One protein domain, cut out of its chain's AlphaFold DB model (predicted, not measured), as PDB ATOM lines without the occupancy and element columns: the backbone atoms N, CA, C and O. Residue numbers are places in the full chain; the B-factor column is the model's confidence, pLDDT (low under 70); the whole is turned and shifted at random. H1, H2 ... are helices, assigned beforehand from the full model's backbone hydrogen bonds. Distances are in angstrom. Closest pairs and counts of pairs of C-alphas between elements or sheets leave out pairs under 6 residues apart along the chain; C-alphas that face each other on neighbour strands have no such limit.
ATOM      1  N   CYS A 428      29.015 -34.571  38.590       97.06
ATOM      2  CA  CYS A 428      29.523 -35.729  37.851       97.06
ATOM      3  C   CYS A 428      30.831 -36.266  38.442       97.06
ATOM      4  O   CYS A 428      30.949 -37.469  38.652       97.06
ATOM      5  N   GLU A 429      31.795 -35.389  38.733       96.62
ATOM      6  CA  GLU A 429      33.077 -35.788  39.327       96.62
ATOM      7  C   GLU A 429      32.875 -36.512  40.666       96.62
ATOM      8  O   GLU A 429      33.402 -37.605  40.881       96.62
ATOM      9  N   ARG A 430      32.056 -35.937  41.553       96.38
ATOM     10  CA  ARG A 430      31.793 -36.497  42.882       96.38
ATOM     11  C   ARG A 430      30.937 -37.762  42.836       96.38
ATOM     12  O   ARG A 430      31.132 -38.649  43.663       96.38
ATOM     13  N   PHE A 431      30.033 -37.887  41.864       96.81
ATOM     14  CA  PHE A 431      29.292 -39.129  41.632       96.81
ATOM     15  C   PHE A 431      30.222 -40.296  41.271       96.81
ATOM     16  O   PHE A 431      30.068 -41.397  41.809       96.81
ATOM     17  N   GLU A 432      31.189 -40.067  40.381       95.50
ATOM     18  CA  GLU A 432      32.146 -41.101  39.969       95.50
ATOM     19  C   GLU A 432      33.118 -41.463  41.097       95.50
ATOM     20  O   GLU A 432      33.396 -42.642  41.322       95.50
ATOM     21  N   ALA A 433      33.588 -40.464  41.849       94.62
ATOM     22  CA  ALA A 433      34.524 -40.661  42.956       94.62
ATOM     23  C   ALA A 433      33.894 -41.324  44.198       94.62
ATOM     24  O   ALA A 433      34.604 -41.949  44.988       94.62
ATOM     25  N   ALA A 434      32.581 -41.186  44.399       94.12
ATOM     26  CA  ALA A 434      31.893 -41.710  45.575       94.12
ATOM     27  C   ALA A 434      31.928 -43.249  45.639       94.12
ATOM     28  O   ALA A 434      31.515 -43.942  44.708       94.12
ATOM     29  N   ALA A 435      32.360 -43.798  46.776       89.00
ATOM     30  CA  ALA A 435      32.380 -45.243  47.005       89.00
ATOM     31  C   ALA A 435      31.029 -45.782  47.507       89.00
ATOM     32  O   ALA A 435      30.624 -46.888  47.143       89.00
ATOM     33  N   ASP A 436      30.320 -45.012  48.338       90.88
ATOM     34  CA  ASP A 436      29.049 -45.426  48.923       90.88
ATOM     35  C   ASP A 436      27.839 -44.980  48.085       90.88
ATOM     36  O   ASP A 436      27.838 -43.957  47.392       90.88
ATOM     37  N   ARG A 437      26.759 -45.766  48.164       91.06
ATOM     38  CA  ARG A 437      25.542 -45.533  47.372       91.06
ATOM     39  C   ARG A 437      24.826 -44.240  47.758       91.06
ATOM     40  O   ARG A 437      24.219 -43.614  46.895       91.06
ATOM     41  N   LYS A 438      24.874 -43.834  49.027       90.94
ATOM     42  CA  LYS A 438      24.132 -42.667  49.524       90.94
ATOM     43  C   LYS A 438      24.742 -41.365  49.001       90.94
ATOM     44  O   LYS A 438      24.006 -40.462  48.590       90.94
ATOM     45  N   ARG A 439      26.071 -41.293  48.935       93.88
ATOM     46  CA  ARG A 439      26.797 -40.165  48.349       93.88
ATOM     47  C   ARG A 439      26.601 -40.093  46.840       93.88
ATOM     48  O   ARG A 439      26.272 -39.018  46.339       93.88
ATOM     49  N   LYS A 440      26.651 -41.235  46.138       95.25
ATOM     50  CA  LYS A 440      26.263 -41.315  44.714       95.25
ATOM     51  C   LYS A 440      24.854 -40.776  44.475       95.25
ATOM     52  O   LYS A 440      24.666 -39.919  43.616       95.25
ATOM     53  N   LEU A 441      23.869 -41.210  45.266       94.81
ATOM     54  CA  LEU A 441      22.491 -40.714  45.158       94.81
ATOM     55  C   LEU A 441      22.401 -39.199  45.339       94.81
ATOM     56  O   LEU A 441      21.711 -38.534  44.573       94.81
ATOM     57  N   THR A 442      23.100 -38.647  46.331       95.31
ATOM     58  CA  THR A 442      23.076 -37.204  46.603       95.31
ATOM     59  C   THR A 442      23.581 -36.400  45.407       95.31
ATOM     60  O   THR A 442      22.874 -35.506  44.944       95.31
ATOM     61  N   TRP A 443      24.736 -36.755  44.843       97.12
ATOM     62  CA  TRP A 443      25.297 -36.047  43.688       97.12
ATOM     63  C   TRP A 443      24.506 -36.265  42.395       97.12
ATOM     64  O   TRP A 443      24.343 -35.330  41.610       97.12
ATOM     65  N   LEU A 444      23.924 -37.449  42.202       97.19
ATOM     66  CA  LEU A 444      23.011 -37.704  41.089       97.19
ATOM     67  C   LEU A 444      21.757 -36.819  41.155       97.19
ATOM     68  O   LEU A 444      21.320 -36.288  40.135       97.19
ATOM     69  N   ILE A 445      21.189 -36.636  42.350       96.25
ATOM     70  CA  ILE A 445      20.039 -35.749  42.552       96.25
ATOM     71  C   ILE A 445      20.436 -34.299  42.256       96.25
ATOM     72  O   ILE A 445      19.719 -33.626  41.523       96.25
ATOM     73  N   VAL A 446      21.594 -33.826  42.737       96.81
ATOM     74  CA  VAL A 446      22.113 -32.489  42.379       96.81
ATOM     75  C   VAL A 446      22.190 -32.321  40.861       96.81
ATOM     76  O   VAL A 446      21.720 -31.315  40.330       96.81
ATOM     77  N   LEU A 447      22.732 -33.319  40.155       97.50
ATOM     78  CA  LEU A 447      22.841 -33.283  38.702       97.50
ATOM     79  C   LEU A 447      21.466 -33.203  38.034       97.50
ATOM     80  O   LEU A 447      21.276 -32.350  37.182       97.50
ATOM     81  N   LEU A 448      20.482 -33.999  38.457       96.19
ATOM     82  CA  LEU A 448      19.117 -33.952  37.912       96.19
ATOM     83  C   LEU A 448      18.422 -32.596  38.106       96.19
ATOM     84  O   LEU A 448      17.626 -32.181  37.266       96.19
ATOM     85  N   PHE A 449      18.711 -31.891  39.200       95.19
ATOM     86  CA  PHE A 449      18.181 -30.546  39.428       95.19
ATOM     87  C   PHE A 449      18.751 -29.516  38.439       95.19
ATOM     88  O   PHE A 449      18.047 -28.567  38.088       95.19
ATOM     89  N   ILE A 450      19.996 -29.697  37.988       94.94
ATOM     90  CA  ILE A 450      20.746 -28.720  37.183       94.94
ATOM     91  C   ILE A 450      20.769 -29.060  35.685       94.94
ATOM     92  O   ILE A 450      20.610 -28.162  34.860       94.94
ATOM     93  N   ASP A 451      20.979 -30.332  35.359       95.38
ATOM     94  CA  ASP A 451      21.053 -30.929  34.025       95.38
ATOM     95  C   ASP A 451      20.358 -32.301  34.062       95.38
ATOM     96  O   ASP A 451      20.957 -33.366  34.257       95.38
ATOM     97  N   GLY A 452      19.039 -32.259  33.903       95.12
ATOM     98  CA  GLY A 452      18.148 -33.403  33.990       95.12
ATOM     99  C   GLY A 452      18.430 -34.461  32.928       95.12
ATOM    100  O   GLY A 452      18.311 -35.654  33.204       95.12
ATOM    101  N   ASN A 453      18.860 -34.053  31.729       94.75
ATOM    102  CA  ASN A 453      19.212 -34.991  30.662       94.75
ATOM    103  C   ASN A 453      20.434 -35.824  31.040       94.75
ATOM    104  O   ASN A 453      20.356 -37.055  31.020       94.75
ATOM    105  N   ARG A 454      21.525 -35.162  31.440       95.81
ATOM    106  CA  ARG A 454      22.750 -35.848  31.857       95.81
ATOM    107  C   ARG A 454      22.523 -36.677  33.120       95.81
ATOM    108  O   ARG A 454      23.006 -37.802  33.210       95.81
ATOM    109  N   GLY A 455      21.728 -36.166  34.061       96.94
ATOM    110  CA  GLY A 455      21.316 -36.903  35.257       96.94
ATOM    111  C   GLY A 455      20.539 -38.183  34.940       96.94
ATOM    112  O   GLY A 455      20.812 -39.231  35.520       96.94
ATOM    113  N   CYS A 456      19.603 -38.141  33.988       96.44
ATOM    114  CA  CYS A 456      18.854 -39.323  33.553       96.44
ATOM    115  C   CYS A 456      19.738 -40.371  32.866       96.44
ATOM    116  O   CYS A 456      19.553 -41.568  33.093       96.44
ATOM    117  N   GLU A 457      20.687 -39.939  32.035       96.06
ATOM    118  CA  GLU A 457      21.656 -40.834  31.394       96.06
ATOM    119  C   GLU A 457      22.528 -41.530  32.444       96.06
ATOM    120  O   GLU A 457      22.596 -42.760  32.462       96.06
ATOM    121  N   LEU A 458      23.068 -40.762  33.395       96.56
ATOM    122  CA  LEU A 458      23.900 -41.278  34.481       96.56
ATOM    123  C   LEU A 458      23.137 -42.252  35.395       96.56
ATOM    124  O   LEU A 458      23.646 -43.322  35.725       96.56
ATOM    125  N   LEU A 459      21.884 -41.936  35.753       97.06
ATOM    126  CA  LEU A 459      21.010 -42.842  36.509       97.06
ATOM    127  C   LEU A 459      20.811 -44.166  35.762       97.06
ATOM    128  O   LEU A 459      20.917 -45.242  36.351       97.06
ATOM    129  N   LYS A 460      20.516 -44.095  34.461       95.44
ATOM    130  CA  LYS A 460      20.253 -45.274  33.632       95.44
ATOM    131  C   LYS A 460      21.483 -46.173  33.522       95.44
ATOM    132  O   LYS A 460      21.351 -47.393  33.630       95.44
ATOM    133  N   GLU A 461      22.657 -45.589  33.305       95.81
ATOM    134  CA  GLU A 461      23.924 -46.321  33.236       95.81
ATOM    135  C   GLU A 461      24.269 -46.969  34.574       95.81
ATOM    136  O   GLU A 461      24.584 -48.163  34.611       95.81
ATOM    137  N   TRP A 462      24.118 -46.230  35.675       95.69
ATOM    138  CA  TRP A 462      24.408 -46.749  37.004       95.69
ATOM    139  C   TRP A 462      23.510 -47.927  37.374       95.69
ATOM    140  O   TRP A 462      24.016 -48.975  37.771       95.69
ATOM    141  N   ILE A 463      22.196 -47.798  37.176       95.50
ATOM    142  CA  ILE A 463      21.244 -48.882  37.444       95.50
ATOM    143  C   ILE A 463      21.568 -50.102  36.575       95.50
ATOM    144  O   ILE A 463      21.636 -51.215  37.086       95.50
ATOM    145  N   LYS A 464      21.850 -49.921  35.280       94.81
ATOM    146  CA  LYS A 464      22.211 -51.038  34.390       94.81
ATOM    147  C   LYS A 464      23.503 -51.751  34.817       94.81
ATOM    148  O   LYS A 464      23.638 -52.944  34.560       94.81
ATOM    149  N   GLY A 465      24.442 -51.032  35.434       94.00
ATOM    150  CA  GLY A 465      25.713 -51.573  35.920       94.00
ATOM    151  C   GLY A 465      25.628 -52.350  37.238       94.00
ATOM    152  O   GLY A 465      26.607 -52.993  37.613       94.00
ATOM    153  N   LEU A 466      24.495 -52.310  37.951       94.75
ATOM    154  CA  LEU A 466      24.321 -53.048  39.206       94.75
ATOM    155  C   LEU A 466      24.136 -54.558  38.955       94.75
ATOM    156  O   LEU A 466      23.458 -54.945  37.999       94.75
ATOM    157  N   PRO A 467      24.698 -55.418  39.826       92.81
ATOM    158  CA  PRO A 467      24.875 -56.847  39.554       92.81
ATOM    159  C   PRO A 467      23.580 -57.670  39.598       92.81
ATOM    160  O   PRO A 467      23.526 -58.738  38.990       92.81
ATOM    161  N   SER A 468      22.547 -57.205  40.306       94.81
ATOM    162  CA  SER A 468      21.283 -57.926  40.500       94.81
ATOM    163  C   SER A 468      20.065 -57.021  40.308       94.81
ATOM    164  O   SER A 468      20.134 -55.804  40.494       94.81
ATOM    165  N   ILE A 469      18.923 -57.617  39.951       92.06
ATOM    166  CA  ILE A 469      17.649 -56.897  39.783       92.06
ATOM    167  C   ILE A 469      17.167 -56.346  41.130       92.06
ATOM    168  O   ILE A 469      16.593 -55.257  41.194       92.06
ATOM    169  N   GLU A 470      17.426 -57.070  42.215       92.81
ATOM    170  CA  GLU A 470      17.116 -56.667  43.583       92.81
ATOM    171  C   GLU A 470      17.866 -55.387  43.967       92.81
ATOM    172  O   GLU A 470      17.240 -54.438  44.438       92.81
ATOM    173  N   GLU A 471      19.170 -55.304  43.687       94.19
ATOM    174  CA  GLU A 471      19.963 -54.096  43.955       94.19
ATOM    175  C   GLU A 471      19.556 -52.917  43.069       94.19
ATOM    176  O   GLU A 471      19.534 -51.774  43.534       94.19
ATOM    177  N   GLN A 472      19.196 -53.176  41.808       94.75
ATOM    178  CA  GLN A 472      18.633 -52.159  40.915       94.75
ATOM    179  C   GLN A 472      17.343 -51.575  41.488       94.75
ATOM    180  O   GLN A 472      17.173 -50.355  41.556       94.75
ATOM    181  N   LYS A 473      16.448 -52.453  41.949       93.62
ATOM    182  CA  LYS A 473      15.168 -52.075  42.540       93.62
ATOM    183  C   LYS A 473      15.349 -51.293  43.838       93.62
ATOM    184  O   LYS A 473      14.735 -50.241  43.993       93.62
ATOM    185  N   GLU A 474      16.192 -51.777  44.745       93.88
ATOM    186  CA  GLU A 474      16.503 -51.100  46.008       93.88
ATOM    187  C   GLU A 474      17.091 -49.704  45.759       93.88
ATOM    188  O   GLU A 474      16.628 -48.718  46.333       93.88
ATOM    189  N   THR A 475      18.052 -49.599  44.838       95.38
ATOM    190  CA  THR A 475      18.681 -48.320  44.478       95.38
ATOM    191  C   THR A 475      17.663 -47.346  43.890       95.38
ATOM    192  O   THR A 475      17.657 -46.179  44.272       95.38
ATOM    193  N   MET A 476      16.756 -47.810  43.023       95.12
ATOM    194  CA  MET A 476      15.700 -46.963  42.457       95.12
ATOM    195  C   MET A 476      14.679 -46.504  43.507       95.12
ATOM    196  O   MET A 476      14.229 -45.359  43.463       95.12
ATOM    197  N   ILE A 477      14.316 -47.366  44.465       93.81
ATOM    198  CA  ILE A 477      13.427 -47.001  45.578       93.81
ATOM    199  C   ILE A 477      14.084 -45.918  46.438       93.81
ATOM    200  O   ILE A 477      13.467 -44.883  46.677       93.81
ATOM    201  N   ASN A 478      15.343 -46.117  46.835       94.19
ATOM    202  CA  ASN A 478      16.095 -45.139  47.622       94.19
ATOM    203  C   ASN A 478      16.293 -43.821  46.860       94.19
ATOM    204  O   ASN A 478      16.173 -42.749  47.445       94.19
ATOM    205  N   PHE A 479      16.546 -43.891  45.551       95.44
ATOM    206  CA  PHE A 479      16.615 -42.720  44.680       95.44
ATOM    207  C   PHE A 479      15.308 -41.934  44.670       95.44
ATOM    208  O   PHE A 479      15.325 -40.735  44.933       95.44
ATOM    209  N   CYS A 480      14.180 -42.597  44.407       93.81
ATOM    210  CA  CYS A 480      12.888 -41.923  44.366       93.81
ATOM    211  C   CYS A 480      12.560 -41.310  45.732       93.81
ATOM    212  O   CYS A 480      12.225 -40.136  45.791       93.81
ATOM    213  N   ALA A 481      12.733 -42.064  46.820       91.81
ATOM    214  CA  ALA A 481      12.499 -41.574  48.177       91.81
ATOM    215  C   ALA A 481      13.380 -40.366  48.545       91.81
ATOM    216  O   ALA A 481      12.939 -39.486  49.270       91.81
ATOM    217  N   ALA A 482      14.612 -40.299  48.032       91.75
ATOM    218  CA  ALA A 482      15.511 -39.173  48.273       91.75
ATOM    219  C   ALA A 482      15.289 -37.985  47.317       91.75
ATOM    220  O   ALA A 482      15.751 -36.885  47.610       91.75
ATOM    221  N   LEU A 483      14.637 -38.177  46.166       91.62
ATOM    222  CA  LEU A 483      14.417 -37.113  45.178       91.62
ATOM    223  C   LEU A 483      13.404 -36.071  45.684       91.62
ATOM    224  O   LEU A 483      13.601 -34.870  45.472       91.62
ATOM    225  N   THR A 484      12.343 -36.523  46.365       81.50
ATOM    226  CA  THR A 484      11.335 -35.648  46.988       81.50
ATOM    227  C   THR A 484      11.070 -36.049  48.439       81.50
ATOM    228  O   THR A 484      10.814 -37.212  48.724       81.50
ATOM    229  N   ASP A 485      11.111 -35.075  49.345       71.94
ATOM    230  CA  ASP A 485      10.774 -35.207  50.760       71.94
ATOM    231  C   ASP A 485       9.301 -34.827  50.977       71.94
ATOM    232  O   ASP A 485       8.920 -33.664  50.839       71.94
ATOM    233  N   HIS A 486       8.438 -35.809  51.257       62.81
ATOM    234  CA  HIS A 486       7.005 -35.598  51.514       62.81
ATOM    235  C   HIS A 486       6.289 -34.712  50.469       62.81
ATOM    236  O   HIS A 486       5.463 -33.863  50.814       62.81
ATOM    237  N   ARG A 487       6.574 -34.936  49.174       62.59
ATOM    238  CA  ARG A 487       6.105 -34.158  47.997       62.59
ATOM    239  C   ARG A 487       6.807 -32.820  47.765       62.59
ATOM    240  O   ARG A 487       6.537 -32.182  46.750       62.59
ATOM    241  N   ASN A 488       7.699 -32.399  48.653       67.88
ATOM    242  CA  ASN A 488       8.548 -31.245  48.417       67.88
ATOM    243  C   ASN A 488       9.860 -31.696  47.768       67.88
ATOM    244  O   ASN A 488      10.420 -32.725  48.138       67.88
ATOM    245  N   PRO A 489      10.390 -30.952  46.795       74.44
ATOM    246  CA  PRO A 489      11.721 -31.227  46.273       74.44
ATOM    247  C   PRO A 489      12.768 -31.158  47.388       74.44
ATOM    248  O   PRO A 489      12.706 -30.271  48.240       74.44
ATOM    249  N   ARG A 490      13.770 -32.045  47.339       85.25
ATOM    250  CA  ARG A 490      14.882 -32.055  48.307       85.25
ATOM    251  C   ARG A 490      15.620 -30.710  48.396       85.25
ATOM    252  O   ARG A 490      16.050 -30.312  49.476       85.25
ATOM    253  N   PHE A 491      15.752 -30.004  47.269       88.88
ATOM    254  CA  PHE A 491      16.443 -28.715  47.166       88.88
ATOM    255  C   PHE A 491      15.520 -27.604  46.640       88.88
ATOM    256  O   PHE A 491      14.688 -27.832  45.763       88.88
ATOM    257  N   GLY A 492      15.694 -26.372  47.130       80.62
ATOM    258  CA  GLY A 492      14.847 -25.216  46.804       80.62
ATOM    259  C   GLY A 492      15.203 -24.476  45.507       80.62
ATOM    260  O   GLY A 492      15.084 -23.251  45.445       80.62
ATOM    261  N   LEU A 493      15.658 -25.182  44.468       81.94
ATOM    262  CA  LEU A 493      15.987 -24.574  43.172       81.94
ATOM    263  C   LEU A 493      14.714 -24.069  42.474       81.94
ATOM    264  O   LEU A 493      13.726 -24.798  42.375       81.94
ATOM    265  N   ALA A 494      14.742 -22.830  41.970       78.31
ATOM    266  CA  ALA A 494      13.568 -22.176  41.380       78.31
ATOM    267  C   ALA A 494      13.067 -22.875  40.108       78.31
ATOM    268  O   ALA A 494      11.865 -22.964  39.884       78.31
ATOM    269  N   VAL A 495      13.995 -23.372  39.288       82.31
ATOM    270  CA  VAL A 495      13.697 -24.142  38.076       82.31
ATOM    271  C   VAL A 495      14.425 -25.470  38.181       82.31
ATOM    272  O   VAL A 495      15.655 -25.496  38.155       82.31
ATOM    273  N   ARG A 496      13.656 -26.549  38.313       91.12
ATOM    274  CA  ARG A 496      14.149 -27.914  38.500       91.12
ATOM    275  C   ARG A 496      14.200 -28.612  37.146       91.12
ATOM    276  O   ARG A 496      13.157 -28.892  36.564       91.12
ATOM    277  N   ASP A 497      15.399 -28.875  36.625       92.12
ATOM    278  CA  ASP A 497      15.538 -29.358  35.240       92.12
ATOM    279  C   ASP A 497      14.914 -30.754  35.036       92.12
ATOM    280  O   ASP A 497      14.381 -31.037  33.965       92.12
ATOM    281  N   PHE A 498      14.870 -31.592  36.083       93.44
ATOM    282  CA  PHE A 498      14.204 -32.900  36.040       93.44
ATOM    283  C   PHE A 498      12.683 -32.846  35.836       93.44
ATOM    284  O   PHE A 498      12.112 -33.864  35.458       93.44
ATOM    285  N   GLU A 499      12.023 -31.707  36.078       93.25
ATOM    286  CA  GLU A 499      10.567 -31.554  35.896       93.25
ATOM    287  C   GLU A 499      10.170 -31.178  34.467       93.25
ATOM    288  O   GLU A 499       8.987 -31.163  34.137       93.25
ATOM    289  N   ARG A 500      11.137 -30.891  33.590       93.06
ATOM    290  CA  ARG A 500      10.847 -30.637  32.178       93.06
ATOM    291  C   ARG A 500      10.262 -31.877  31.516       93.06
ATOM    292  O   ARG A 500      10.768 -32.981  31.711       93.06
ATOM    293  N   ILE A 501       9.265 -31.686  30.657       93.19
ATOM    294  CA  ILE A 501       8.546 -32.786  30.001       93.19
ATOM    295  C   ILE A 501       9.477 -33.685  29.189       93.19
ATOM    296  O   ILE A 501       9.356 -34.908  29.258       93.19
ATOM    297  N   GLU A 502      10.474 -33.115  28.507       91.44
ATOM    298  CA  GLU A 502      11.472 -33.909  27.777       91.44
ATOM    299  C   GLU A 502      12.299 -34.826  28.697       91.44
ATOM    300  O   GLU A 502      12.665 -35.936  28.303       91.44
ATOM    301  N   VAL A 503      12.602 -34.377  29.920       95.12
ATOM    302  CA  VAL A 503      13.375 -35.144  30.910       95.12
ATOM    303  C   VAL A 503      12.482 -36.171  31.603       95.12
ATOM    304  O   VAL A 503      12.853 -37.342  31.700       95.12
ATOM    305  N   LEU A 504      11.267 -35.782  32.000       96.06
ATOM    306  CA  LEU A 504      10.275 -36.690  32.580       96.06
ATOM    307  C   LEU A 504       9.907 -37.825  31.619       96.06
ATOM    308  O   LEU A 504       9.776 -38.971  32.054       96.06
ATOM    309  N   GLY A 505       9.841 -37.551  30.313       93.88
ATOM    310  CA  GLY A 505       9.655 -38.573  29.281       93.88
ATOM    311  C   GLY A 505      10.742 -39.657  29.276       93.88
ATOM    312  O   GLY A 505      10.464 -40.798  28.907       93.88
ATOM    313  N   LYS A 506      11.963 -39.343  29.736       93.75
ATOM    314  CA  LYS A 506      13.065 -40.306  29.908       93.75
ATOM    315  C   LYS A 506      13.065 -40.958  31.292       93.75
ATOM    316  O   LYS A 506      13.347 -42.151  31.401       93.75
ATOM    317  N   LEU A 507      12.763 -40.186  32.336       95.25
ATOM    318  CA  LEU A 507      12.847 -40.613  33.734       95.25
ATOM    319  C   LEU A 507      11.700 -41.547  34.137       95.25
ATOM    320  O   LEU A 507      11.922 -42.588  34.759       95.25
ATOM    321  N   MET A 508      10.465 -41.198  33.771       94.44
ATOM    322  CA  MET A 508       9.269 -41.907  34.226       94.44
ATOM    323  C   MET A 508       9.213 -43.379  33.798       94.44
ATOM    324  O   MET A 508       8.871 -44.202  34.652       94.44
ATOM    325  N   PRO A 509       9.591 -43.772  32.562       91.56
ATOM    326  CA  PRO A 509       9.653 -45.185  32.191       91.56
ATOM    327  C   PRO A 509      10.577 -46.006  33.104       91.56
ATOM    328  O   PRO A 509      10.230 -47.121  33.490       91.56
ATOM    329  N   ILE A 510      11.721 -45.435  33.503       92.00
ATOM    330  CA  ILE A 510      12.691 -46.087  34.393       92.00
ATOM    331  C   ILE A 510      12.095 -46.231  35.799       92.00
ATOM    332  O   ILE A 510      12.162 -47.307  36.390       92.00
ATOM    333  N   ILE A 511      11.450 -45.187  36.329       93.44
ATOM    334  CA  ILE A 511      10.796 -45.246  37.646       93.44
ATOM    335  C   ILE A 511       9.706 -46.326  37.662       93.44
ATOM    336  O   ILE A 511       9.668 -47.147  38.579       93.44
ATOM    337  N   TYR A 512       8.846 -46.371  36.640       91.50
ATOM    338  CA  TYR A 512       7.758 -47.353  36.550       91.50
ATOM    339  C   TYR A 512       8.246 -48.803  36.422       91.50
ATOM    340  O   TYR A 512       7.525 -49.718  36.825       91.50
ATOM    341  N   GLN A 513       9.466 -49.027  35.927       89.19
ATOM    342  CA  GLN A 513      10.068 -50.359  35.851       89.19
ATOM    343  C   GLN A 513      10.320 -50.971  37.242       89.19
ATOM    344  O   GLN A 513      10.111 -52.174  37.423       89.19
ATOM    345  N   PHE A 514      10.742 -50.166  38.223       90.69
ATOM    346  CA  PHE A 514      11.167 -50.653  39.547       90.69
ATOM    347  C   PHE A 514      10.206 -50.276  40.684       90.69
ATOM    348  O   PHE A 514      10.034 -51.038  41.635       90.69
ATOM    349  N   VAL A 515       9.547 -49.119  40.592       89.19
ATOM    350  CA  VAL A 515       8.550 -48.627  41.551       89.19
ATOM    351  C   VAL A 515       7.168 -48.967  40.997       89.19
ATOM    352  O   VAL A 515       6.445 -48.112  40.490       89.19
ATOM    353  N   LYS A 516       6.802 -50.247  41.074       85.19
ATOM    354  CA  LYS A 516       5.554 -50.799  40.520       85.19
ATOM    355  C   LYS A 516       4.321 -50.455  41.359       85.19
ATOM    356  O   LYS A 516       4.451 -50.168  42.553       85.19
ATOM    357  N   VAL A 517       3.138 -50.405  40.737       82.56
ATOM    358  CA  VAL A 517       1.852 -50.101  41.412       82.56
ATOM    359  C   VAL A 517       1.303 -51.354  42.088       82.56
ATOM    360  O   VAL A 517       0.797 -51.287  43.198       82.56
ATOM    361  N   GLU A 518       1.446 -52.500  41.436       75.12
ATOM    362  CA  GLU A 518       0.941 -53.805  41.864       75.12
ATOM    363  C   GLU A 518       1.612 -54.351  43.133       75.12
ATOM    364  O   GLU A 518       1.049 -55.196  43.819       75.12
ATOM    365  N   GLU A 519       2.790 -53.841  43.484       77.75
ATOM    366  CA  GLU A 519       3.507 -54.195  44.715       77.75
ATOM    367  C   GLU A 519       3.069 -53.345  45.924       77.75
ATOM    368  O   GLU A 519       3.761 -53.294  46.939       77.75
ATOM    369  N   TYR A 520       1.955 -52.622  45.797       70.62
ATOM    370  CA  TYR A 520       1.416 -51.760  46.840       70.62
ATOM    371  C   TYR A 520       0.703 -52.567  47.928       70.62
ATOM    372  O   TYR A 520      -0.278 -53.265  47.660       70.62
ATOM    373  N   GLY A 530       6.991 -45.732  55.037       85.38
ATOM    374  CA  GLY A 530       8.398 -46.081  54.869       85.38
ATOM    375  C   GLY A 530       8.981 -45.565  53.551       85.38
ATOM    376  O   GLY A 530       8.293 -44.999  52.706       85.38
ATOM    377  N   ILE A 531      10.263 -45.868  53.320       87.81
ATOM    378  CA  ILE A 531      11.020 -45.459  52.117       87.81
ATOM    379  C   ILE A 531      10.303 -45.874  50.818       87.81
ATOM    380  O   ILE A 531      10.316 -45.163  49.811       87.81
ATOM    381  N   ARG A 532       9.650 -47.043  50.817       87.69
ATOM    382  CA  ARG A 532       8.913 -47.526  49.645       87.69
ATOM    383  C   ARG A 532       7.706 -46.643  49.323       87.69
ATOM    384  O   ARG A 532       7.409 -46.487  48.137       87.69
ATOM    385  N   ASP A 533       7.036 -46.097  50.329       86.81
ATOM    386  CA  ASP A 533       5.897 -45.190  50.180       86.81
ATOM    387  C   ASP A 533       6.358 -43.826  49.682       86.81
ATOM    388  O   ASP A 533       5.744 -43.276  48.770       86.81
ATOM    389  N   ASP A 534       7.487 -43.320  50.179       88.69
ATOM    390  CA  ASP A 534       8.089 -42.071  49.694       88.69
ATOM    391  C   ASP A 534       8.473 -42.172  48.209       88.69
ATOM    392  O   ASP A 534       8.182 -41.280  47.403       88.69
ATOM    393  N   ALA A 535       9.017 -43.318  47.788       91.38
ATOM    394  CA  ALA A 535       9.276 -43.595  46.376       91.38
ATOM    395  C   ALA A 535       7.992 -43.586  45.520       91.38
ATOM    396  O   ALA A 535       7.991 -43.109  44.381       91.38
ATOM    397  N   GLN A 536       6.873 -44.094  46.049       89.19
ATOM    398  CA  GLN A 536       5.581 -44.076  45.347       89.19
ATOM    399  C   GLN A 536       4.977 -42.681  45.278       89.19
ATOM    400  O   GLN A 536       4.397 -42.315  44.249       89.19
ATOM    401  N   GLN A 537       5.093 -41.916  46.361       88.88
ATOM    402  CA  GLN A 537       4.666 -40.526  46.411       88.88
ATOM    403  C   GLN A 537       5.429 -39.712  45.368       88.88
ATOM    404  O   GLN A 537       4.793 -39.012  44.585       88.88
ATOM    405  N   THR A 538       6.744 -39.915  45.263       91.81
ATOM    406  CA  THR A 538       7.590 -39.301  44.231       91.81
ATOM    407  C   THR A 538       7.087 -39.627  42.826       91.81
ATOM    408  O   THR A 538       6.782 -38.721  42.055       91.81
ATOM    409  N   ARG A 539       6.896 -40.912  42.495       92.00
ATOM    410  CA  ARG A 539       6.343 -41.325  41.188       92.00
ATOM    411  C   ARG A 539       4.996 -40.654  40.893       92.00
ATOM    412  O   ARG A 539       4.740 -40.255  39.762       92.00
ATOM    413  N   SER A 540       4.124 -40.564  41.895       90.81
ATOM    414  CA  SER A 540       2.782 -39.990  41.737       90.81
ATOM    415  C   SER A 540       2.837 -38.474  41.539       90.81
ATOM    416  O   SER A 540       2.123 -37.951  40.692       90.81
ATOM    417  N   HIS A 541       3.721 -37.790  42.265       92.12
ATOM    418  CA  HIS A 541       3.982 -36.366  42.096       92.12
ATOM    419  C   HIS A 541       4.502 -36.054  40.688       92.12
ATOM    420  O   HIS A 541       3.908 -35.232  40.000       92.12
ATOM    421  N   LEU A 542       5.538 -36.760  40.219       93.31
ATOM    422  CA  LEU A 542       6.108 -36.539  38.884       93.31
ATOM    423  C   LEU A 542       5.106 -36.823  37.756       93.31
ATOM    424  O   LEU A 542       5.109 -36.142  36.735       93.31
ATOM    425  N   LEU A 543       4.217 -37.803  37.938       93.94
ATOM    426  CA  LEU A 543       3.136 -38.047  36.987       93.94
ATOM    427  C   LEU A 543       2.137 -36.884  36.937       93.94
ATOM    428  O   LEU A 543       1.695 -36.522  35.850       93.94
ATOM    429  N   ASN A 544       1.792 -36.301  38.087       93.50
ATOM    430  CA  ASN A 544       0.930 -35.123  38.121       93.50
ATOM    431  C   ASN A 544       1.610 -33.926  37.449       93.50
ATOM    432  O   ASN A 544       0.953 -33.230  36.696       93.50
ATOM    433  N   VAL A 545       2.929 -33.747  37.611       92.88
ATOM    434  CA  VAL A 545       3.677 -32.709  36.874       92.88
ATOM    435  C   VAL A 545       3.506 -32.869  35.355       92.88
ATOM    436  O   VAL A 545       3.290 -31.875  34.663       92.88
ATOM    437  N   ILE A 546       3.533 -34.101  34.827       95.69
ATOM    438  CA  ILE A 546       3.255 -34.352  33.400       95.69
ATOM    439  C   ILE A 546       1.815 -33.971  33.048       95.69
ATOM    440  O   ILE A 546       1.598 -33.275  32.062       95.69
ATOM    441  N   LEU A 547       0.838 -34.428  33.834       93.81
ATOM    442  CA  LEU A 547      -0.579 -34.154  33.583       93.81
ATOM    443  C   LEU A 547      -0.889 -32.653  33.626       93.81
ATOM    444  O   LEU A 547      -1.601 -32.156  32.760       93.81
ATOM    445  N   ASP A 548      -0.349 -31.935  34.605       92.00
ATOM    446  CA  ASP A 548      -0.636 -30.523  34.852       92.00
ATOM    447  C   ASP A 548       0.062 -29.605  33.842       92.00
ATOM    448  O   ASP A 548      -0.380 -28.475  33.636       92.00
ATOM    449  N   THR A 549       1.116 -30.082  33.169       88.25
ATOM    450  CA  THR A 549       1.808 -29.319  32.124       88.25
ATOM    451  C   THR A 549       1.016 -29.375  30.811       88.25
ATOM    452  O   THR A 549       0.895 -30.461  30.236       88.25
ATOM    453  N   PRO A 550       0.496 -28.246  30.292       84.31
ATOM    454  CA  PRO A 550      -0.299 -28.235  29.064       84.31
ATOM    455  C   PRO A 550       0.501 -28.595  27.811       84.31
ATOM    456  O   PRO A 550       1.706 -28.344  27.729       84.31
ATOM    457  N   GLY A 551      -0.201 -29.100  26.798       81.44
ATOM    458  CA  GLY A 551       0.318 -29.251  25.445       81.44
ATOM    459  C   GLY A 551       0.657 -30.680  25.018       81.44
ATOM    460  O   GLY A 551       0.709 -31.641  25.792       81.44
ATOM    461  N   ARG A 552       0.936 -30.803  23.714       82.56
ATOM    462  CA  ARG A 552       1.088 -32.083  23.012       82.56
ATOM    463  C   ARG A 552       2.194 -32.973  23.584       82.56
ATOM    464  O   ARG A 552       2.021 -34.187  23.644       82.56
ATOM    465  N   SER A 553       3.303 -32.391  24.035       85.06
ATOM    466  CA  SER A 553       4.425 -33.159  24.584       85.06
ATOM    467  C   SER A 553       4.032 -33.958  25.831       85.06
ATOM    468  O   SER A 553       4.429 -35.115  25.954       85.06
ATOM    469  N   SER A 554       3.204 -33.397  26.717       91.38
ATOM    470  CA  SER A 554       2.698 -34.104  27.901       91.38
ATOM    471  C   SER A 554       1.785 -35.267  27.517       91.38
ATOM    472  O   SER A 554       1.929 -36.372  28.041       91.38
ATOM    473  N   TYR A 555       0.892 -35.044  26.545       92.25
ATOM    474  CA  TYR A 555       0.050 -36.095  25.970       92.25
ATOM    475  C   TYR A 555       0.891 -37.249  25.406       92.25
ATOM    476  O   TYR A 555       0.644 -38.413  25.727       92.25
ATOM    477  N   ASP A 556       1.915 -36.939  24.606       90.94
ATOM    478  CA  ASP A 556       2.771 -37.954  23.990       90.94
ATOM    479  C   ASP A 556       3.575 -38.736  25.039       90.94
ATOM    480  O   ASP A 556       3.724 -39.953  24.914       90.94
ATOM    481  N   VAL A 557       4.039 -38.089  26.116       94.12
ATOM    482  CA  VAL A 557       4.690 -38.783  27.241       94.12
ATOM    483  C   VAL A 557       3.729 -39.769  27.916       94.12
ATOM    484  O   VAL A 557       4.115 -40.916  28.150       94.12
ATOM    485  N   LEU A 558       2.481 -39.376  28.186       95.75
ATOM    486  CA  LEU A 558       1.472 -40.260  28.789       95.75
ATOM    487  C   LEU A 558       1.136 -41.448  27.875       95.75
ATOM    488  O   LEU A 558       1.110 -42.592  28.332       95.75
ATOM    489  N   MET A 559       0.972 -41.207  26.571       93.69
ATOM    490  CA  MET A 559       0.759 -42.269  25.580       93.69
ATOM    491  C   MET A 559       1.958 -43.221  25.485       93.69
ATOM    492  O   MET A 559       1.791 -44.441  25.428       93.69
ATOM    493  N   ASN A 560       3.183 -42.695  25.512       91.44
ATOM    494  CA  ASN A 560       4.395 -43.514  25.506       91.44
ATOM    495  C   ASN A 560       4.518 -44.367  26.777       91.44
ATOM    496  O   ASN A 560       4.885 -45.542  26.689       91.44
ATOM    497  N   LEU A 561       4.167 -43.822  27.946       91.56
ATOM    498  CA  LEU A 561       4.102 -44.586  29.196       91.56
ATOM    499  C   LEU A 561       3.067 -45.712  29.110       91.56
ATOM    500  O   LEU A 561       3.386 -46.844  29.476       91.56
ATOM    501  N   SER A 562       1.878 -45.439  28.563       90.62
ATOM    502  CA  SER A 562       0.849 -46.459  28.313       90.62
ATOM    503  C   SER A 562       1.374 -47.616  27.454       90.62
ATOM    504  O   SER A 562       1.195 -48.786  27.790       90.62
ATOM    505  N   ASN A 563       2.116 -47.303  26.388       86.69
ATOM    506  CA  ASN A 563       2.687 -48.313  25.491       86.69
ATOM    507  C   ASN A 563       3.851 -49.108  26.109       86.69
ATOM    508  O   ASN A 563       4.128 -50.225  25.671       86.69
ATOM    509  N   THR A 564       4.544 -48.545  27.100       82.75
ATOM    510  CA  THR A 564       5.750 -49.150  27.695       82.75
ATOM    511  C   THR A 564       5.432 -49.993  28.935       82.75
ATOM    512  O   THR A 564       6.141 -50.956  29.231       82.75
ATOM    513  N   ILE A 565       4.370 -49.662  29.676       81.56
ATOM    514  CA  ILE A 565       4.009 -50.340  30.927       81.56
ATOM    515  C   ILE A 565       3.175 -51.600  30.637       81.56
ATOM    516  O   ILE A 565       2.124 -51.542  30.010       81.56
ATOM    517  N   SER A 566       3.613 -52.757  31.145       72.25
ATOM    518  CA  SER A 566       2.959 -54.049  30.865       72.25
ATOM    519  C   SER A 566       1.704 -54.342  31.704       72.25
ATOM    520  O   SER A 566       0.926 -55.221  31.341       72.25
ATOM    521  N   TYR A 567       1.501 -53.660  32.837       75.69
ATOM    522  CA  TYR A 567       0.381 -53.937  33.746       75.69
ATOM    523  C   TYR A 567      -0.903 -53.226  33.298       75.69
ATOM    524  O   TYR A 567      -0.907 -52.003  33.152       75.69
ATOM    525  N   SER A 568      -1.996 -53.982  33.132       74.75
ATOM    526  CA  SER A 568      -3.246 -53.498  32.522       74.75
ATOM    527  C   SER A 568      -3.825 -52.266  33.214       74.75
ATOM    528  O   SER A 568      -4.111 -51.282  32.547       74.75
ATOM    529  N   TYR A 569      -3.906 -52.257  34.546       82.62
ATOM    530  CA  TYR A 569      -4.452 -51.109  35.278       82.62
ATOM    531  C   TYR A 569      -3.601 -49.840  35.115       82.62
ATOM    532  O   TYR A 569      -4.131 -48.746  34.937       82.62
ATOM    533  N   SER A 570      -2.272 -49.970  35.177       83.19
ATOM    534  CA  SER A 570      -1.369 -48.825  35.002       83.19
ATOM    535  C   SER A 570      -1.451 -48.276  33.582       83.19
ATOM    536  O   SER A 570      -1.456 -47.061  33.412       83.19
ATOM    537  N   LYS A 571      -1.563 -49.163  32.588       86.81
ATOM    538  CA  LYS A 571      -1.800 -48.799  31.192       86.81
ATOM    539  C   LYS A 571      -3.113 -48.030  31.032       86.81
ATOM    540  O   LYS A 571      -3.090 -46.900  30.559       86.81
ATOM    541  N   ASP A 572      -4.226 -48.594  31.505       89.00
ATOM    542  CA  ASP A 572      -5.553 -47.968  31.419       89.00
ATOM    543  C   ASP A 572      -5.565 -46.593  32.097       89.00
ATOM    544  O   ASP A 572      -6.173 -45.644  31.598       89.00
ATOM    545  N   ARG A 573      -4.843 -46.457  33.217       90.06
ATOM    546  CA  ARG A 573      -4.661 -45.174  33.895       90.06
ATOM    547  C   ARG A 573      -3.875 -44.176  33.044       90.06
ATOM    548  O   ARG A 573      -4.286 -43.026  32.989       90.06
ATOM    549  N   MET A 574      -2.783 -44.570  32.388       93.81
ATOM    550  CA  MET A 574      -2.045 -43.663  31.492       93.81
ATOM    551  C   MET A 574      -2.885 -43.244  30.282       93.81
ATOM    552  O   MET A 574      -2.889 -42.066  29.939       93.81
ATOM    553  N   ASP A 575      -3.649 -44.167  29.689       91.88
ATOM    554  CA  ASP A 575      -4.586 -43.858  28.600       91.88
ATOM    555  C   ASP A 575      -5.677 -42.880  29.052       91.88
ATOM    556  O   ASP A 575      -6.032 -41.951  28.323       91.88
ATOM    557  N   TYR A 576      -6.215 -43.073  30.260       94.75
ATOM    558  CA  TYR A 576      -7.163 -42.143  30.868       94.75
ATOM    559  C   TYR A 576      -6.537 -40.756  31.059       94.75
ATOM    560  O   TYR A 576      -7.116 -39.770  30.614       94.75
ATOM    561  N   LEU A 577      -5.337 -40.679  31.641       95.44
ATOM    562  CA  LEU A 577      -4.642 -39.410  31.868       95.44
ATOM    563  C   LEU A 577      -4.285 -38.703  30.555       95.44
ATOM    564  O   LEU A 577      -4.377 -37.484  30.472       95.44
ATOM    565  N   ALA A 578      -3.918 -39.443  29.505       94.44
ATOM    566  CA  ALA A 578      -3.684 -38.866  28.184       94.44
ATOM    567  C   ALA A 578      -4.973 -38.260  27.604       94.44
ATOM    568  O   ALA A 578      -4.950 -37.157  27.061       94.44
ATOM    569  N   LYS A 579      -6.118 -38.943  27.751       93.62
ATOM    570  CA  LYS A 579      -7.428 -38.391  27.362       93.62
ATOM    571  C   LYS A 579      -7.787 -37.153  28.178       93.62
ATOM    572  O   LYS A 579      -8.281 -36.191  27.604       93.62
ATOM    573  N   GLU A 580      -7.528 -37.172  29.480       93.88
ATOM    574  CA  GLU A 580      -7.757 -36.036  30.375       93.88
ATOM    575  C   GLU A 580      -6.894 -34.830  29.980       93.88
ATOM    576  O   GLU A 580      -7.432 -33.745  29.796       93.88
ATOM    577  N   ARG A 581      -5.594 -35.021  29.718       92.56
ATOM    578  CA  ARG A 581      -4.713 -33.963  29.192       92.56
ATOM    579  C   ARG A 581      -5.229 -33.390  27.874       92.56
ATOM    580  O   ARG A 581      -5.280 -32.175  27.722       92.56
ATOM    581  N   ALA A 582      -5.640 -34.248  26.939       88.62
ATOM    582  CA  ALA A 582      -6.198 -33.810  25.660       88.62
ATOM    583  C   ALA A 582      -7.519 -33.040  25.828       88.62
ATOM    584  O   ALA A 582      -7.758 -32.086  25.095       88.62
ATOM    585  N   ALA A 583      -8.363 -33.430  26.789       88.31
ATOM    586  CA  ALA A 583      -9.584 -32.702  27.118       88.31
ATOM    587  C   ALA A 583      -9.264 -31.321  27.707       88.31
ATOM    588  O   ALA A 583      -9.807 -30.333  27.230       88.31
ATOM    589  N   LEU A 584      -8.332 -31.246  28.663       86.25
ATOM    590  CA  LEU A 584      -7.882 -29.987  29.266       86.25
ATOM    591  C   LEU A 584      -7.215 -29.051  28.244       86.25
ATOM    592  O   LEU A 584      -7.397 -27.843  28.320       86.25
ATOM    593  N   ASP A 585      -6.460 -29.587  27.283       83.12
ATOM    594  CA  ASP A 585      -5.879 -28.797  26.184       83.12
ATOM    595  C   ASP A 585      -6.936 -28.320  25.170       83.12
ATOM    596  O   ASP A 585      -6.706 -27.343  24.460       83.12
ATOM    597  N   ALA A 586      -8.080 -29.006  25.085       80.00
ATOM    598  CA  ALA A 586      -9.196 -28.647  24.212       80.00
ATOM    599  C   ALA A 586     -10.212 -27.702  24.881       80.00
ATOM    600  O   ALA A 586     -11.096 -27.177  24.199       80.00
ATOM    601  N   GLU A 587     -10.119 -27.482  26.196       74.38
ATOM    602  CA  GLU A 587     -10.956 -26.507  26.887       74.38
ATOM    603  C   GLU A 587     -10.540 -25.082  26.505       74.38
ATOM    604  O   GLU A 587      -9.423 -24.629  26.751       74.38
ATOM    605  N   PHE A 588     -11.470 -24.345  25.898       65.31
ATOM    606  CA  PHE A 588     -11.276 -22.932  25.601       65.31
ATOM    607  C   PHE A 588     -11.285 -22.105  26.888       65.31
ATOM    608  O   PHE A 588     -12.073 -22.362  27.802       65.31
TER     609      PHE A 588
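AT A GLANCE: This is residues 428 to 520 and 530 to 588 of the 783 residues of an uncharacterized protein of Desulfovibrio sp. S3730MH75 (UniProt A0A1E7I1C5). Eight helices run to and fro in a slab, set one after another from H1 at one end to H8 at the other. H3, H5 and H7 make a row side by side and run the same way; H2, H4 and H6 make a second, fanned row over it, and H8 packs beside H7 at the end. The printed part has 152 residues with eight named helices, H1 to H8 in chain order, and no named strand: the class is all helix. It is compact, with a radius of gyration of the C-alphas of 15.4 A, yet elongated, spanning 52 by 34 by 26 A.

IN THESE COORDINATES: H1, residues 428 to 433, begins at C-alpha 428 (29.523, -35.729, 37.851). H2 is residues 437 to 450, H3 residues 452 to 465, and H4 residues 469 to 483, 20.8 A long. H5 is residues 501 to 514, its first C-alpha at (8.546, -32.786, 30.001). H6, residues 531 to 548, is 25.6 A long. H7 is residues 552 to 564, and H8, residues 568 to 586, is 26.9 A long and ends at C-alpha 586 (-9.196, -28.647, 24.212).

HOW THE PARTS SIT: H1 and H2 form a hairpin, with the C-alphas of Phe 431 and Lys 440 closest at 4.8 A. H2 and H3 form another, at a shallow tilt of 26 degrees, opposite ways; the closest C-alphas are those of Leu 448 and Gly 455, 4.5 A apart. H3 touches H5 at a shallow tilt of 23 degrees, the same way, with the C-alphas of Asn 453 and Val 503 closest at 5.8 A. H4 touches H6 at a steep tilt of 65 degrees, with residues 477 to 483 alone; the closest C-alphas, of Ala 481 and Ala 535, are 4.2 A apart. H5, H6, H7 and H8 are an up and down bundle, each running against the one before. H5 touches H7, with the C-alphas of Gly 505 and Val 557 closest at 5.4 A. H7 and H8 form a hairpin at a shallow tilt of 12 degrees, with the C-alphas of Ser 562 and Lys 571 closest at 4.6 A. H5 and H8 are apart. Every O i to N i+4 pair is within hydrogen-bond range in H1, H2, H3, H4, H6, H7 and H8, and 6 of 10 are in H5.

THE WHOLE: The C-alphas farthest apart, of Ala 435 and Phe 588, are 53.5 A apart. Residues 521 to 529 are not printed, and C-alphas 520 and 530 are 12.1 A apart across the cut. The link from H4 to H5, residues 484 to 500, is long. Mean pLDDT of the printed part is 89.9; residues 486 to 488 and 588 are under 70.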